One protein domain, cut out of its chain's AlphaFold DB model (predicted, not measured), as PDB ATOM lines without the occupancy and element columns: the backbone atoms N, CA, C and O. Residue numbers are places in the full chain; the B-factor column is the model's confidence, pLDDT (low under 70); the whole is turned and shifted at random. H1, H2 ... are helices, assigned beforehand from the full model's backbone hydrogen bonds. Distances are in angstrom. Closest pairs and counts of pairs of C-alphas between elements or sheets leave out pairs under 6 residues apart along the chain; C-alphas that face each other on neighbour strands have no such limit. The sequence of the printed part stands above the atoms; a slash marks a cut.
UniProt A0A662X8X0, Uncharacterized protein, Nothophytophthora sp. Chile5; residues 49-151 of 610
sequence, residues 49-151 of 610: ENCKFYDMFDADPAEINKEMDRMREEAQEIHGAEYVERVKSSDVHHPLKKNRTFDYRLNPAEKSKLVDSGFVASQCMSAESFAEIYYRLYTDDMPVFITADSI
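AT A GLANCE: This is residues 49 to 151 of the 610 residues of an uncharacterized protein of Nothophytophthora sp. Chile5 (UniProt A0A662X8X0). A loose, elongated arrangement of helices has H2 and H3 folded into a V at one end, H1 and H5 on opposite sides nearer the middle, and H4 and H6 at the other end, apart from each other. The long link of residues 90 to 107 runs through the body from H3 to H4. The printed part has 103 residues, with six named helices, H1 to H6 in chain order, and no named strand; its class is all helix. The whole is loose, with a radius of gyration of the C-alphas of 16.3 A and spans of 48 by 30 by 21 A.

HOW THE PARTS SIT: H1, residues 54 to 58, touches no helix. H2, residues 61 to 79, touches H3, residues 81 to 89, with its residues 72 to 76 alone. Their closest C-alphas, those of Gln 76 and Val 84, are 6.1 A apart. They run opposite ways at a steep tilt of 50 degrees. H4, residues 108 to 117, touches no helix. H5, residues 130 to 139, and H6, residues 148 to 151, are close but not clearly touching; their closest C-alphas, those of Phe 130 and Ser 150, are 6.0 A apart. H1 to H5 have every O i to N i+4 pair within hydrogen-bond range, while H6 is too short for such a pair.

IN THESE COORDINATES: H1 begins at C-alpha 54, (-18.291, 55.342, -23.779), and is 6.0 A long. H2 is the longest at 26.3 A, H3 measures 12.4 A, H4 14.4 A and H5 14.2 A. H6, 5.3 A, ends at C-alpha 151, (-5.548, 36.404, -34.918).

THE WHOLE: The C-alphas of Glu 82 and Asp 116, the two farthest apart, are 48.6 A apart. The printed part has no cut. The links H3 to H4 and H4 to H5 are long, with 18 and 12 residues. Mean pLDDT of the printed part is 88.2, and no printed residue is under 70.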
ATOM      1  N   GLU A  49     -22.053  59.605 -26.353       87.88
ATOM      2  CA  GLU A  49     -22.762  59.396 -25.089       87.88
ATOM      3  C   GLU A  49     -23.823  58.284 -25.183       87.88
ATOM      4  O   GLU A  49     -24.193  57.685 -24.177       87.88
ATOM      5  N   ASN A  50     -24.289  57.957 -26.393       88.00
ATOM      6  CA  ASN A  50     -25.224  56.853 -26.616       88.00
ATOM      7  C   ASN A  50     -24.511  55.500 -26.798       88.00
ATOM      8  O   ASN A  50     -25.163  54.452 -26.850       88.00
ATOM      9  N   CYS A  51     -23.181  55.486 -26.921       86.25
ATOM     10  CA  CYS A  51     -22.415  54.260 -27.086       86.25
ATOM     11  C   CYS A  51     -22.280  53.532 -25.741       86.25
ATOM     12  O   CYS A  51     -21.753  54.071 -24.772       86.25
ATOM     13  N   LYS A  52     -22.676  52.252 -25.714       86.44
ATOM     14  CA  LYS A  52     -22.813  51.394 -24.515       86.44
ATOM     15  C   LYS A  52     -21.659  51.446 -23.497       86.44
ATOM     16  O   LYS A  52     -21.892  51.199 -22.319       86.44
ATOM     17  N   PHE A  53     -20.429  51.696 -23.940       87.75
ATOM     18  CA  PHE A  53     -19.233  51.680 -23.089       87.75
ATOM     19  C   PHE A  53     -18.455  53.001 -23.092       87.75
ATOM     20  O   PHE A  53     -17.335  53.036 -22.584       87.75
ATOM     21  N   TYR A  54     -19.012  54.076 -23.656       89.06
ATOM     22  CA  TYR A  54     -18.291  55.342 -23.779       89.06
ATOM     23  C   TYR A  54     -17.979  55.967 -22.419       89.06
ATOM     24  O   TYR A  54     -16.824  56.292 -22.175       89.06
ATOM     25  N   ASP A  55     -18.945  56.008 -21.497       88.81
ATOM     26  CA  ASP A  55     -18.730  56.548 -20.145       88.81
ATOM     27  C   ASP A  55     -17.604  55.820 -19.401       88.81
ATOM     28  O   ASP A  55     -16.788  56.437 -18.728       88.81
ATOM     29  N   MET A  56     -17.521  54.495 -19.556       86.50
ATOM     30  CA  MET A  56     -16.458  53.679 -18.962       86.50
ATOM     31  C   MET A  56     -15.089  53.990 -19.577       86.50
ATOM     32  O   MET A  56     -14.071  54.017 -18.882       86.50
ATOM     33  N   PHE A  57     -15.065  54.195 -20.891       86.94
ATOM     34  CA  PHE A  57     -13.862  54.488 -21.656       86.94
ATOM     35  C   PHE A  57     -13.340  55.913 -21.412       86.94
ATOM     36  O   PHE A  57     -12.130  56.083 -21.284       86.94
ATOM     37  N   ASP A  58     -14.227  56.905 -21.291       90.06
ATOM     38  CA  ASP A  58     -13.881  58.322 -21.095       90.06
ATOM     39  C   ASP A  58     -13.684  58.716 -19.617       90.06
ATOM     40  O   ASP A  58     -13.317  59.850 -19.307       90.06
ATOM     41  N   ALA A  59     -13.915  57.782 -18.689       89.25
ATOM     42  CA  ALA A  59     -13.757  58.014 -17.259       89.25
ATOM     43  C   ALA A  59     -12.292  58.234 -16.848       89.25
ATOM     44  O   ALA A  59     -11.383  57.554 -17.325       89.25
ATOM     45  N   ASP A  60     -12.078  59.133 -15.880       90.94
ATOM     46  CA  ASP A  60     -10.771  59.320 -15.249       90.94
ATOM     47  C   ASP A  60     -10.411  58.094 -14.383       90.94
ATOM     48  O   ASP A  60     -11.173  57.757 -13.466       90.94
ATOM     49  N   PRO A  61      -9.263  57.426 -14.627       90.50
ATOM     50  CA  PRO A  61      -8.842  56.271 -13.837       90.50
ATOM     51  C   PRO A  61      -8.793  56.537 -12.327       90.50
ATOM     52  O   PRO A  61      -9.161  55.661 -11.542       90.50
ATOM     53  N   ALA A  62      -8.377  57.736 -11.904       91.12
ATOM     54  CA  ALA A  62      -8.250  58.073 -10.488       91.12
ATOM     55  C   ALA A  62      -9.617  58.144  -9.790       91.12
ATOM     56  O   ALA A  62      -9.773  57.631  -8.681       91.12
ATOM     57  N   GLU A  63     -10.616  58.729 -10.454       90.12
ATOM     58  CA  GLU A  63     -11.974  58.844  -9.916       90.12
ATOM     59  C   GLU A  63     -12.671  57.480  -9.854       90.12
ATOM     60  O   GLU A  63     -13.284  57.150  -8.839       90.12
ATOM     61  N   ILE A  64     -12.510  56.639 -10.885       88.00
ATOM     62  CA  ILE A  64     -13.057  55.273 -10.878       88.00
ATOM     63  C   ILE A  64     -12.443  54.443  -9.753       88.00
ATOM     64  O   ILE A  64     -13.169  53.759  -9.037       88.00
ATOM     65  N   ASN A  65     -11.126  54.504  -9.563       90.31
ATOM     66  CA  ASN A  65     -10.471  53.732  -8.509       90.31
ATOM     67  C   ASN A  65     -10.934  54.159  -7.117       90.31
ATOM     68  O   ASN A  65     -11.226  53.306  -6.283       90.31
ATOM     69  N   LYS A  66     -11.085  55.467  -6.897       91.44
ATOM     70  CA  LYS A  66     -11.595  56.015  -5.639       91.44
ATOM     71  C   LYS A  66     -13.033  55.577  -5.356       91.44
ATOM     72  O   LYS A  66     -13.348  55.206  -4.226       91.44
ATOM     73  N   GLU A  67     -13.892  55.586  -6.371       88.88
ATOM     74  CA  GLU A  67     -15.261  55.078  -6.253       88.88
ATOM     75  C   GLU A  67     -15.276  53.578  -5.934       88.88
ATOM     76  O   GLU A  67     -16.004  53.127  -5.049       88.88
ATOM     77  N   MET A  68     -14.419  52.802  -6.600       89.31
ATOM     78  CA  MET A  68     -14.298  51.370  -6.347       89.31
ATOM     79  C   MET A  68     -13.784  51.055  -4.940       89.31
ATOM     80  O   MET A  68     -14.242  50.082  -4.339       89.31
ATOM     81  N   ASP A  69     -12.864  51.856  -4.404       90.44
ATOM     82  CA  ASP A  69     -12.378  51.718  -3.030       90.44
ATOM     83  C   ASP A  69     -13.492  51.991  -2.020       90.44
ATOM     84  O   ASP A  69     -13.703  51.173  -1.124       90.44
ATOM     85  N   ARG A  70     -14.306  53.030  -2.242       91.81
ATOM     86  CA  ARG A  70     -15.504  53.283  -1.430       91.81
ATOM     87  C   ARG A  70     -16.477  52.101  -1.459       91.81
ATOM     88  O   ARG A  70     -16.921  51.641  -0.412       91.81
ATOM     89  N   MET A  71     -16.765  51.551  -2.640       89.50
ATOM     90  CA  MET A  71     -17.645  50.380  -2.762       89.50
ATOM     91  C   MET A  71     -17.090  49.144  -2.032       89.50
ATOM     92  O   MET A  71     -17.859  48.318  -1.536       89.50
ATOM     93  N   ARG A  72     -15.760  48.982  -1.973       90.62
ATOM     94  CA  ARG A  72     -15.110  47.893  -1.224       90.62
ATOM     95  C   ARG A  72     -15.225  48.102   0.281       90.62
ATOM     96  O   ARG A  72     -15.491  47.128   0.979       90.62
ATOM     97  N   GLU A  73     -15.048  49.332   0.756       92.38
ATOM     98  CA  GLU A  73     -15.231  49.698   2.165       92.38
ATOM     99  C   GLU A  73     -16.674  49.434   2.611       92.38
ATOM    100  O   GLU A  73     -16.888  48.705   3.578       92.38
ATOM    101  N   GLU A  74     -17.667  49.889   1.844       92.38
ATOM    102  CA  GLU A  74     -19.087  49.624   2.120       92.38
ATOM    103  C   GLU A  74     -19.404  48.119   2.117       92.38
ATOM    104  O   GLU A  74     -20.069  47.602   3.017       92.38
ATOM    105  N   ALA A  75     -18.890  47.369   1.137       89.62
ATOM    106  CA  ALA A  75     -19.074  45.919   1.090       89.62
ATOM    107  C   ALA A  75     -18.414  45.208   2.284       89.62
ATOM    108  O   ALA A  75     -18.951  44.213   2.780       89.62
ATOM    109  N   GLN A  76     -17.272  45.709   2.755       92.19
ATOM    110  CA  GLN A  76     -16.589  45.203   3.941       92.19
ATOM    111  C   GLN A  76     -17.376  45.509   5.220       92.19
ATOM    112  O   GLN A  76     -17.450  44.643   6.092       92.19
ATOM    113  N   GLU A  77     -17.995  46.684   5.329       92.31
ATOM    114  CA  GLU A  77     -18.860  47.041   6.459       92.31
ATOM    115  C   GLU A  77     -20.124  46.171   6.518       92.31
ATOM    116  O   GLU A  77     -20.510  45.713   7.593       92.31
ATOM    117  N   ILE A  78     -20.752  45.896   5.369       93.12
ATOM    118  CA  ILE A  78     -22.017  45.147   5.301       93.12
ATOM    119  C   ILE A  78     -21.797  43.631   5.421       93.12
ATOM    120  O   ILE A  78     -22.575  42.938   6.080       93.12
ATOM    121  N   HIS A  79     -20.764  43.091   4.768       91.62
ATOM    122  CA  HIS A  79     -20.582  41.642   4.592       91.62
ATOM    123  C   HIS A  79     -19.318  41.074   5.259       91.62
ATOM    124  O   HIS A  79     -19.134  39.854   5.268       91.62
ATOM    125  N   GLY A  80     -18.465  41.925   5.835       92.12
ATOM    126  CA  GLY A  80     -17.210  41.544   6.485       92.12
ATOM    127  C   GLY A  80     -16.021  41.410   5.524       92.12
ATOM    128  O   GLY A  80     -16.170  41.200   4.319       92.12
ATOM    129  N   ALA A  81     -14.804  41.493   6.071       88.44
ATOM    130  CA  ALA A  81     -13.558  41.461   5.292       88.44
ATOM    131  C   ALA A  81     -13.350  40.139   4.526       88.44
ATOM    132  O   ALA A  81     -12.946  40.155   3.363       88.44
ATOM    133  N   GLU A  82     -13.715  39.001   5.129       88.50
ATOM    134  CA  GLU A  82     -13.609  37.682   4.485       88.50
ATOM    135  C   GLU A  82     -14.469  37.573   3.215       88.50
ATOM    136  O   GLU A  82     -14.111  36.864   2.272       88.50
ATOM    137  N   TYR A  83     -15.605  38.280   3.154       90.62
ATOM    138  CA  TYR A  83     -16.433  38.318   1.951       90.62
ATOM    139  C   TYR A  83     -15.713  39.030   0.806       90.62
ATOM    140  O   TYR A  83     -15.647  38.488  -0.299       90.62
ATOM    141  N   VAL A  84     -15.138  40.206   1.069       87.44
ATOM    142  CA  VAL A  84     -14.428  40.998   0.055       87.44
ATOM    143  C   VAL A  84     -13.184  40.260  -0.443       87.44
ATOM    144  O   VAL A  84     -12.961  40.200  -1.653       87.44
ATOM    145  N   GLU A  85     -12.413  39.627   0.444       88.62
ATOM    146  CA  GLU A  85     -11.260  38.810   0.039       88.62
ATOM    147  C   GLU A  85     -11.666  37.615  -0.826       88.62
ATOM    148  O   GLU A  85     -11.053  37.369  -1.870       88.62
ATOM    149  N   ARG A  86     -12.739  36.907  -0.456       89.94
ATOM    150  CA  ARG A  86     -13.278  35.798  -1.252       89.94
ATOM    151  C   ARG A  86     -13.756  36.258  -2.629       89.94
ATOM    152  O   ARG A  86     -13.522  35.570  -3.615       89.94
ATOM    153  N   VAL A  87     -14.396  37.423  -2.723       88.56
ATOM    154  CA  VAL A  87     -14.798  38.013  -4.011       88.56
ATOM    155  C   VAL A  87     -13.573  38.370  -4.858       88.56
ATOM    156  O   VAL A  87     -13.545  38.067  -6.049       88.56
ATOM    157  N   LYS A  88     -12.535  38.969  -4.262       84.56
ATOM    158  CA  LYS A  88     -11.299  39.342  -4.974       84.56
ATOM    159  C   LYS A  88     -10.507  38.136  -5.479       84.56
ATOM    160  O   LYS A  88      -9.948  38.211  -6.568       84.56
ATOM    161  N   SER A  89     -10.497  37.042  -4.723       85.25
ATOM    162  CA  SER A  89      -9.809  35.785  -5.060       85.25
ATOM    163  C   SER A  89     -10.646  34.799  -5.884       85.25
ATOM    164  O   SER A  89     -10.124  33.775  -6.307       85.25
ATOM    165  N   SER A  90     -11.929  35.086  -6.120       87.81
ATOM    166  CA  SER A  90     -12.814  34.245  -6.934       87.81
ATOM    167  C   SER A  90     -12.383  34.209  -8.405       87.81
ATOM    168  O   SER A  90     -11.847  35.189  -8.911       87.81
ATOM    169  N   ASP A  91     -12.728  33.149  -9.133       83.19
ATOM    170  CA  ASP A  91     -12.577  33.083 -10.597       83.19
ATOM    171  C   ASP A  91     -13.751  33.733 -11.355       83.19
ATOM    172  O   ASP A  91     -13.757  33.802 -12.583       83.19
ATOM    173  N   VAL A  92     -14.762  34.231 -10.638       83.50
ATOM    174  CA  VAL A  92     -15.939  34.875 -11.233       83.50
ATOM    175  C   VAL A  92     -15.719  36.386 -11.330       83.50
ATOM    176  O   VAL A  92     -15.153  37.019 -10.430       83.50
ATOM    177  N   HIS A  93     -16.164  36.972 -12.444       83.44
ATOM    178  CA  HIS A  93     -16.181  38.419 -12.628       83.44
ATOM    179  C   HIS A  93     -17.122  39.075 -11.601       83.44
ATOM    180  O   HIS A  93     -18.260  38.643 -11.418       83.44
ATOM    181  N   HIS A  94     -16.649  40.128 -10.931       85.00
ATOM    182  CA  HIS A  94     -17.430  40.869  -9.943       85.00
ATOM    183  C   HIS A  94     -17.044  42.356  -9.966       85.00
ATOM    184  O   HIS A  94     -15.845  42.647  -9.982       85.00
ATOM    185  N   PRO A  95     -18.000  43.306  -9.875       83.50
ATOM    186  CA  PRO A  95     -17.708  44.741  -9.934       83.50
ATOM    187  C   PRO A  95     -16.626  45.206  -8.953       83.50
ATOM    188  O   PRO A  95     -15.732  45.939  -9.346       83.50
ATOM    189  N   LEU A  96     -16.621  44.708  -7.710       85.31
ATOM    190  CA  LEU A  96     -15.600  45.039  -6.691       85.31
ATOM    191  C   LEU A  96     -14.147  44.695  -7.084       85.31
ATOM    192  O   LEU A  96     -13.205  45.170  -6.440       85.31
ATOM    193  N   LYS A  97     -13.942  43.883  -8.127       83.25
ATOM    194  CA  LYS A  97     -12.617  43.512  -8.645       83.25
ATOM    195  C   LYS A  97     -12.067  44.532  -9.646       83.25
ATOM    196  O   LYS A  97     -10.874  44.488  -9.917       83.25
ATOM    197  N   LYS A  98     -12.901  45.453 -10.144       84.56
ATOM    198  CA  LYS A  98     -12.509  46.500 -11.097       84.56
ATOM    199  C   LYS A  98     -11.407  47.384 -10.526       84.56
ATOM    200  O   LYS A  98     -11.518  47.870  -9.402       84.56
ATOM    201  N   ASN A  99     -10.364  47.616 -11.306       83.56
ATOM    202  CA  ASN A  99      -9.295  48.553 -10.988       83.56
ATOM    203  C   ASN A  99      -8.761  49.119 -12.304       83.56
ATOM    204  O   ASN A  99      -8.588  48.348 -13.232       83.56
ATOM    205  N   ARG A 100      -8.516  50.423 -12.411       86.81
ATOM    206  CA  ARG A 100      -8.046  51.082 -13.640       86.81
ATOM    207  C   ARG A 100      -6.581  51.458 -13.488       86.81
ATOM    208  O   ARG A 100      -6.238  52.280 -12.640       86.81
ATOM    209  N   THR A 101      -5.714  50.875 -14.303       87.00
ATOM    210  CA  THR A 101      -4.277  51.183 -14.304       87.00
ATOM    211  C   THR A 101      -3.866  52.077 -15.466       87.00
ATOM    212  O   THR A 101      -2.913  52.843 -15.330       87.00
ATOM    213  N   PHE A 102      -4.596  52.024 -16.582       88.69
ATOM    214  CA  PHE A 102      -4.286  52.778 -17.787       88.69
ATOM    215  C   PHE A 102      -5.346  53.842 -18.111       88.69
ATOM    216  O   PHE A 102      -6.537  53.662 -17.844       88.69
ATOM    217  N   ASP A 103      -4.909  54.953 -18.709       90.00
ATOM    218  CA  ASP A 103      -5.780  56.034 -19.180       90.00
ATOM    219  C   ASP A 103      -6.110  55.847 -20.666       90.00
ATOM    220  O   ASP A 103      -5.234  55.931 -21.525       90.00
ATOM    221  N   TYR A 104      -7.380  55.570 -20.966       89.25
ATOM    222  CA  TYR A 104      -7.857  55.306 -22.330       89.25
ATOM    223  C   TYR A 104      -8.488  56.530 -22.998       89.25
ATOM    224  O   TYR A 104      -8.943  56.434 -24.138       89.25
ATOM    225  N   ARG A 105      -8.542  57.675 -22.311       90.94
ATOM    226  CA  ARG A 105      -9.220  58.864 -22.828       90.94
ATOM    227  C   ARG A 105      -8.572  59.337 -24.126       90.94
ATOM    228  O   ARG A 105      -7.357  59.488 -24.227       90.94
ATOM    229  N   LEU A 106      -9.414  59.613 -25.118       90.88
ATOM    230  CA  LEU A 106      -8.988  60.152 -26.409       90.88
ATOM    231  C   LEU A 106      -8.774  61.659 -26.329       90.88
ATOM    232  O   LEU A 106      -9.512  62.377 -25.644       90.88
ATOM    233  N   ASN A 107      -7.822  62.162 -27.112       91.25
ATOM    234  CA  ASN A 107      -7.684  63.603 -27.283       91.25
ATOM    235  C   ASN A 107      -8.848  64.176 -28.134       91.25
ATOM    236  O   ASN A 107      -9.533  63.430 -28.841       91.25
ATOM    237  N   PRO A 108      -9.095  65.500 -28.111       91.81
ATOM    238  CA  PRO A 108     -10.229  66.093 -28.825       91.81
ATOM    239  C   PRO A 108     -10.256  65.809 -30.337       91.81
ATOM    240  O   PRO A 108     -11.328  65.614 -30.906       91.81
ATOM    241  N   ALA A 109      -9.090  65.741 -30.988       91.38
ATOM    242  CA  ALA A 109      -9.004  65.445 -32.418       91.38
ATOM    243  C   ALA A 109      -9.361  63.979 -32.718       91.38
ATOM    244  O   ALA A 109     -10.032  63.690 -33.708       91.38
ATOM    245  N   GLU A 110      -8.952  63.052 -31.854       91.81
ATOM    246  CA  GLU A 110      -9.315  61.639 -31.948       91.81
ATOM    247  C   GLU A 110     -10.805  61.410 -31.675       91.81
ATOM    248  O   GLU A 110     -11.426  60.626 -32.391       91.81
ATOM    249  N   LYS A 111     -11.399  62.125 -30.708       91.44
ATOM    250  CA  LYS A 111     -12.852  62.091 -30.465       91.44
ATOM    251  C   LYS A 111     -13.640  62.563 -31.686       91.44
ATOM    252  O   LYS A 111     -14.592  61.893 -32.072       91.44
ATOM    253  N   SER A 112     -13.213  63.654 -32.330       90.06
ATOM    254  CA  SER A 112     -13.843  64.128 -33.574       90.06
ATOM    255  C   SER A 112     -13.790  63.058 -34.662       90.06
ATOM    256  O   SER A 112     -14.812  62.733 -35.255       90.06
ATOM    257  N   LYS A 113     -12.623  62.431 -34.868       87.75
ATOM    258  CA  LYS A 113     -12.495  61.332 -35.836       87.75
ATOM    259  C   LYS A 113     -13.405  60.157 -35.485       87.75
ATOM    260  O   LYS A 113     -14.055  59.617 -36.368       87.75
ATOM    261  N   LEU A 114     -13.501  59.784 -34.209       88.62
ATOM    262  CA  LEU A 114     -14.383  58.703 -33.770       88.62
ATOM    263  C   LEU A 114     -15.865  58.998 -34.070       88.62
ATOM    264  O   LEU A 114     -16.578  58.087 -34.484       88.62
ATOM    265  N   VAL A 115     -16.320  60.246 -33.916       88.25
ATOM    266  CA  VAL A 115     -17.689  60.677 -34.276       88.25
ATOM    267  C   VAL A 115     -17.942  60.558 -35.780       88.25
ATOM    268  O   VAL A 115     -19.024  60.131 -36.198       88.25
ATOM    269  N   ASP A 116     -16.941  60.904 -36.586       82.62
ATOM    270  CA  ASP A 116     -17.046  60.952 -38.044       82.62
ATOM    271  C   ASP A 116     -16.953  59.552 -38.673       82.62
ATOM    272  O   ASP A 116     -17.825  59.152 -39.447       82.62
ATOM    273  N   SER A 117     -15.941  58.757 -38.319       78.00
ATOM    274  CA  SER A 117     -15.680  57.445 -38.934       78.00
ATOM    275  C   SER A 117     -16.161  56.249 -38.115       78.00
ATOM    276  O   SER A 117     -16.175  55.133 -38.629       78.00
ATOM    277  N   GLY A 118     -16.541  56.440 -36.851       82.75
ATOM    278  CA  GLY A 118     -16.920  55.350 -35.946       82.75
ATOM    279  C   GLY A 118     -15.754  54.481 -35.468       82.75
ATOM    280  O   GLY A 118     -15.962  53.532 -34.717       82.75
ATOM    281  N   PHE A 119     -14.526  54.807 -35.873       86.62
ATOM    282  CA  PHE A 119     -13.287  54.230 -35.359       86.62
ATOM    283  C   PHE A 119     -12.160  55.271 -35.425       86.62
ATOM    284  O   PHE A 119     -12.224  56.210 -36.220       86.62
ATOM    285  N   VAL A 120     -11.110  55.085 -34.623       87.81
ATOM    286  CA  VAL A 120      -9.898  55.915 -34.646       87.81
ATOM    287  C   VAL A 120      -8.670  55.067 -34.307       87.81
ATOM    288  O   VAL A 120      -8.741  54.177 -33.465       87.81
ATOM    289  N   ALA A 121      -7.542  55.334 -34.967       86.38
ATOM    290  CA  ALA A 121      -6.244  54.774 -34.599       86.38
ATOM    291  C   ALA A 121      -5.501  55.789 -33.719       86.38
ATOM    292  O   ALA A 121      -5.178  56.882 -34.186       86.38
ATOM    293  N   SER A 122      -5.258  55.437 -32.456       87.31
ATOM    294  CA  SER A 122      -4.605  56.310 -31.477       87.31
ATOM    295  C   SER A 122      -3.188  55.838 -31.174       87.31
ATOM    296  O   SER A 122      -2.957  54.650 -30.949       87.31
ATOM    297  N   GLN A 123      -2.242  56.776 -31.118       84.56
ATOM    298  CA  GLN A 123      -0.866  56.497 -30.687       84.56
ATOM    299  C   GLN A 123      -0.705  56.527 -29.160       84.56
ATOM    300  O   GLN A 123       0.255  55.961 -28.635       84.56
ATOM    301  N   CYS A 124      -1.653  57.140 -28.440       80.38
ATOM    302  CA  CYS A 124      -1.632  57.251 -26.978       80.38
ATOM    303  C   CYS A 124      -1.770  55.889 -26.280       80.38
ATOM    304  O   CYS A 124      -1.352  55.733 -25.138       80.38
ATOM    305  N   MET A 125      -2.320  54.895 -26.981       83.56
ATOM    306  CA  MET A 125      -2.575  53.541 -26.486       83.56
ATOM    307  C   MET A 125      -1.665  52.493 -27.143       83.56
ATOM    308  O   MET A 125      -2.052  51.334 -27.283       83.56
ATOM    309  N   SER A 126      -0.463  52.887 -27.575       85.88
ATOM    310  CA  SER A 126       0.489  51.941 -28.162       85.88
ATOM    311  C   SER A 126       0.967  50.894 -27.140       85.88
ATOM    312  O   SER A 126       0.944  51.101 -25.921       85.88
ATOM    313  N   ALA A 127       1.340  49.730 -27.662       86.88
ATOM    314  CA  ALA A 127       1.835  48.581 -26.915       86.88
ATOM    315  C   ALA A 127       2.784  47.781 -27.813       86.88
ATOM    316  O   ALA A 127       2.718  47.891 -29.042       86.88
ATOM    317  N   GLU A 128       3.638  46.956 -27.215       87.81
ATOM    318  CA  GLU A 128       4.619  46.161 -27.962       87.81
ATOM    319  C   GLU A 128       3.995  44.910 -28.594       87.81
ATOM    320  O   GLU A 128       4.510  44.378 -29.578       87.81
ATOM    321  N   SER A 129       2.877  44.422 -28.045       88.62
ATOM    322  CA  SER A 129       2.199  43.224 -28.545       88.62
ATOM    323  C   SER A 129       0.691  43.231 -28.292       88.62
ATOM    324  O   SER A 129       0.188  43.877 -27.373       88.62
ATOM    325  N   PHE A 130      -0.045  42.420 -29.059       89.50
ATOM    326  CA  PHE A 130      -1.474  42.193 -28.815       89.50
ATOM    327  C   PHE A 130      -1.751  41.575 -27.438       89.50
ATOM    328  O   PHE A 130      -2.762  41.896 -26.820       89.50
ATOM    329  N   ALA A 131      -0.854  40.712 -26.945       89.00
ATOM    330  CA  ALA A 131      -0.992  40.095 -25.628       89.00
ATOM    331  C   ALA A 131      -0.945  41.142 -24.510       89.00
ATOM    332  O   ALA A 131      -1.747  41.079 -23.582       89.00
ATOM    333  N   GLU A 132      -0.062  42.135 -24.634       90.56
ATOM    334  CA  GLU A 132       0.010  43.255 -23.698       90.56
ATOM    335  C   GLU A 132      -1.294  44.064 -23.700       90.56
ATOM    336  O   GLU A 132      -1.845  44.326 -22.632       90.56
ATOM    337  N   ILE A 133      -1.836  44.394 -24.880       89.31
ATOM    338  CA  ILE A 133      -3.113  45.120 -25.004       89.31
ATOM    339  C   ILE A 133      -4.245  44.331 -24.343       89.31
ATOM    340  O   ILE A 133      -4.995  44.886 -23.544       89.31
ATOM    341  N   TYR A 134      -4.372  43.036 -24.640       90.50
ATOM    342  CA  TYR A 134      -5.439  42.215 -24.068       90.50
ATOM    343  C   TYR A 134      -5.291  42.014 -22.566       90.50
ATOM    344  O   TYR A 134      -6.294  42.050 -21.857       90.50
ATOM    345  N   TYR A 135      -4.063  41.858 -22.073       89.62
ATOM    346  CA  TYR A 135      -3.811  41.793 -20.642       89.62
ATOM    347  C   TYR A 135      -4.188  43.107 -19.955       89.62
ATOM    348  O   TYR A 135      -4.884  43.077 -18.947       89.62
ATOM    349  N   ARG A 136      -3.817  44.252 -20.540       89.75
ATOM    350  CA  ARG A 136      -4.155  45.586 -20.028       89.75
ATOM    351  C   ARG A 136      -5.669  45.813 -19.971       89.75
ATOM    352  O   ARG A 136      -6.185  46.251 -18.947       89.75
ATOM    353  N   LEU A 137      -6.389  45.452 -21.037       90.00
ATOM    354  CA  LEU A 137      -7.855  45.513 -21.067       90.00
ATOM    355  C   LEU A 137      -8.479  44.582 -20.019       90.00
ATOM    356  O   LEU A 137      -9.425  44.976 -19.346       90.00
ATOM    357  N   TYR A 138      -7.938  43.372 -19.857       87.94
ATOM    358  CA  TYR A 138      -8.401  42.409 -18.862       87.94
ATOM    359  C   TYR A 138      -8.194  42.910 -17.427       87.94
ATOM    360  O   TYR A 138      -9.124  42.858 -16.624       87.94
ATOM    361  N   THR A 139      -7.005  43.426 -17.100       87.50
ATOM    362  CA  THR A 139      -6.714  43.958 -15.761       87.50
ATOM    363  C   THR A 139      -7.541  45.194 -15.442       87.50
ATOM    364  O   THR A 139      -7.914  45.378 -14.285       87.50
ATOM    365  N   ASP A 140      -7.859  45.996 -16.463       89.06
ATOM    366  CA  ASP A 140      -8.655  47.214 -16.326       89.06
ATOM    367  C   ASP A 140     -10.173  46.994 -16.441       89.06
ATOM    368  O   ASP A 140     -10.934  47.965 -16.428       89.06
ATOM    369  N   ASP A 141     -10.614  45.734 -16.548       86.75
ATOM    370  CA  ASP A 141     -12.014  45.326 -16.710       86.75
ATOM    371  C   ASP A 141     -12.730  46.017 -17.889       86.75
ATOM    372  O   ASP A 141     -13.898  46.408 -17.811       86.75
ATOM    373  N   MET A 142     -12.003  46.191 -18.996       88.31
ATOM    374  CA  MET A 142     -12.493  46.859 -20.197       88.31
ATOM    375  C   MET A 142     -13.107  45.883 -21.202       88.31
ATOM    376  O   MET A 142     -12.651  44.743 -21.330       88.31
ATOM    377  N   PRO A 143     -14.115  46.323 -21.982       87.12
ATOM    378  CA  PRO A 143     -14.628  45.532 -23.091       87.12
ATOM    379  C   PRO A 143     -13.524  45.276 -24.124       87.12
ATOM    380  O   PRO A 143     -12.750  46.168 -24.471       87.12
ATOM    381  N   VAL A 144     -13.482  44.051 -24.645       87.25
ATOM    382  CA  VAL A 144     -12.481  43.623 -25.627       87.25
ATOM    383  C   VAL A 144     -13.123  43.491 -27.002       87.25
ATOM    384  O   VAL A 144     -14.129  42.805 -27.170       87.25
ATOM    385  N   PHE A 145     -12.496  44.110 -27.999       84.38
ATOM    386  CA  PHE A 145     -12.782  43.889 -29.411       84.38
ATOM    387  C   PHE A 145     -11.585  43.183 -30.057       84.38
ATOM    388  O   PHE A 145     -10.470  43.707 -30.073       84.38
ATOM    389  N   ILE A 146     -11.802  41.964 -30.553       85.44
ATOM    390  CA  ILE A 146     -10.761  41.165 -31.207       85.44
ATOM    391  C   ILE A 146     -10.814  41.452 -32.703       85.44
ATOM    392  O   ILE A 146     -11.867  41.352 -33.327       85.44
ATOM    393  N   THR A 147      -9.669  41.821 -33.268       86.06
ATOM    394  CA  THR A 147      -9.543  42.161 -34.686       86.06
ATOM    395  C   THR A 147      -8.899  41.015 -35.452       86.06
ATOM    396  O   THR A 147      -8.259  40.148 -34.858       86.06
ATOM    397  N   ALA A 148      -9.030  41.024 -36.779       88.44
ATOM    398  CA  ALA A 148      -8.340  40.053 -37.623       88.44
ATOM    399  C   ALA A 148      -6.813  40.089 -37.411       88.44
ATOM    400  O   ALA A 148      -6.170  39.050 -37.456       88.44
ATOM    401  N   ASP A 149      -6.236  41.252 -37.109       89.50
ATOM    402  CA  ASP A 149      -4.791  41.463 -36.968       89.50
ATOM    403  C   ASP A 149      -4.180  40.639 -35.838       89.50
ATOM    404  O   ASP A 149      -3.111  40.062 -36.015       89.50
ATOM    405  N   SER A 150      -4.850  40.546 -34.686       88.38
ATOM    406  CA  SER A 150      -4.320  39.779 -33.557       88.38
ATOM    407  C   SER A 150      -4.370  38.274 -33.811       88.38
ATOM    408  O   SER A 150      -3.439  37.558 -33.440       88.38
ATOM    409  N   ILE A 151      -5.413  37.803 -34.500       89.81
ATOM    410  CA  ILE A 151      -5.548  36.404 -34.918       89.81
ATOM    411  C   ILE A 151      -4.518  36.063 -35.997       89.81
ATOM    412  O   ILE A 151      -3.823  35.056 -35.878       89.81
TER     413      ILE A 151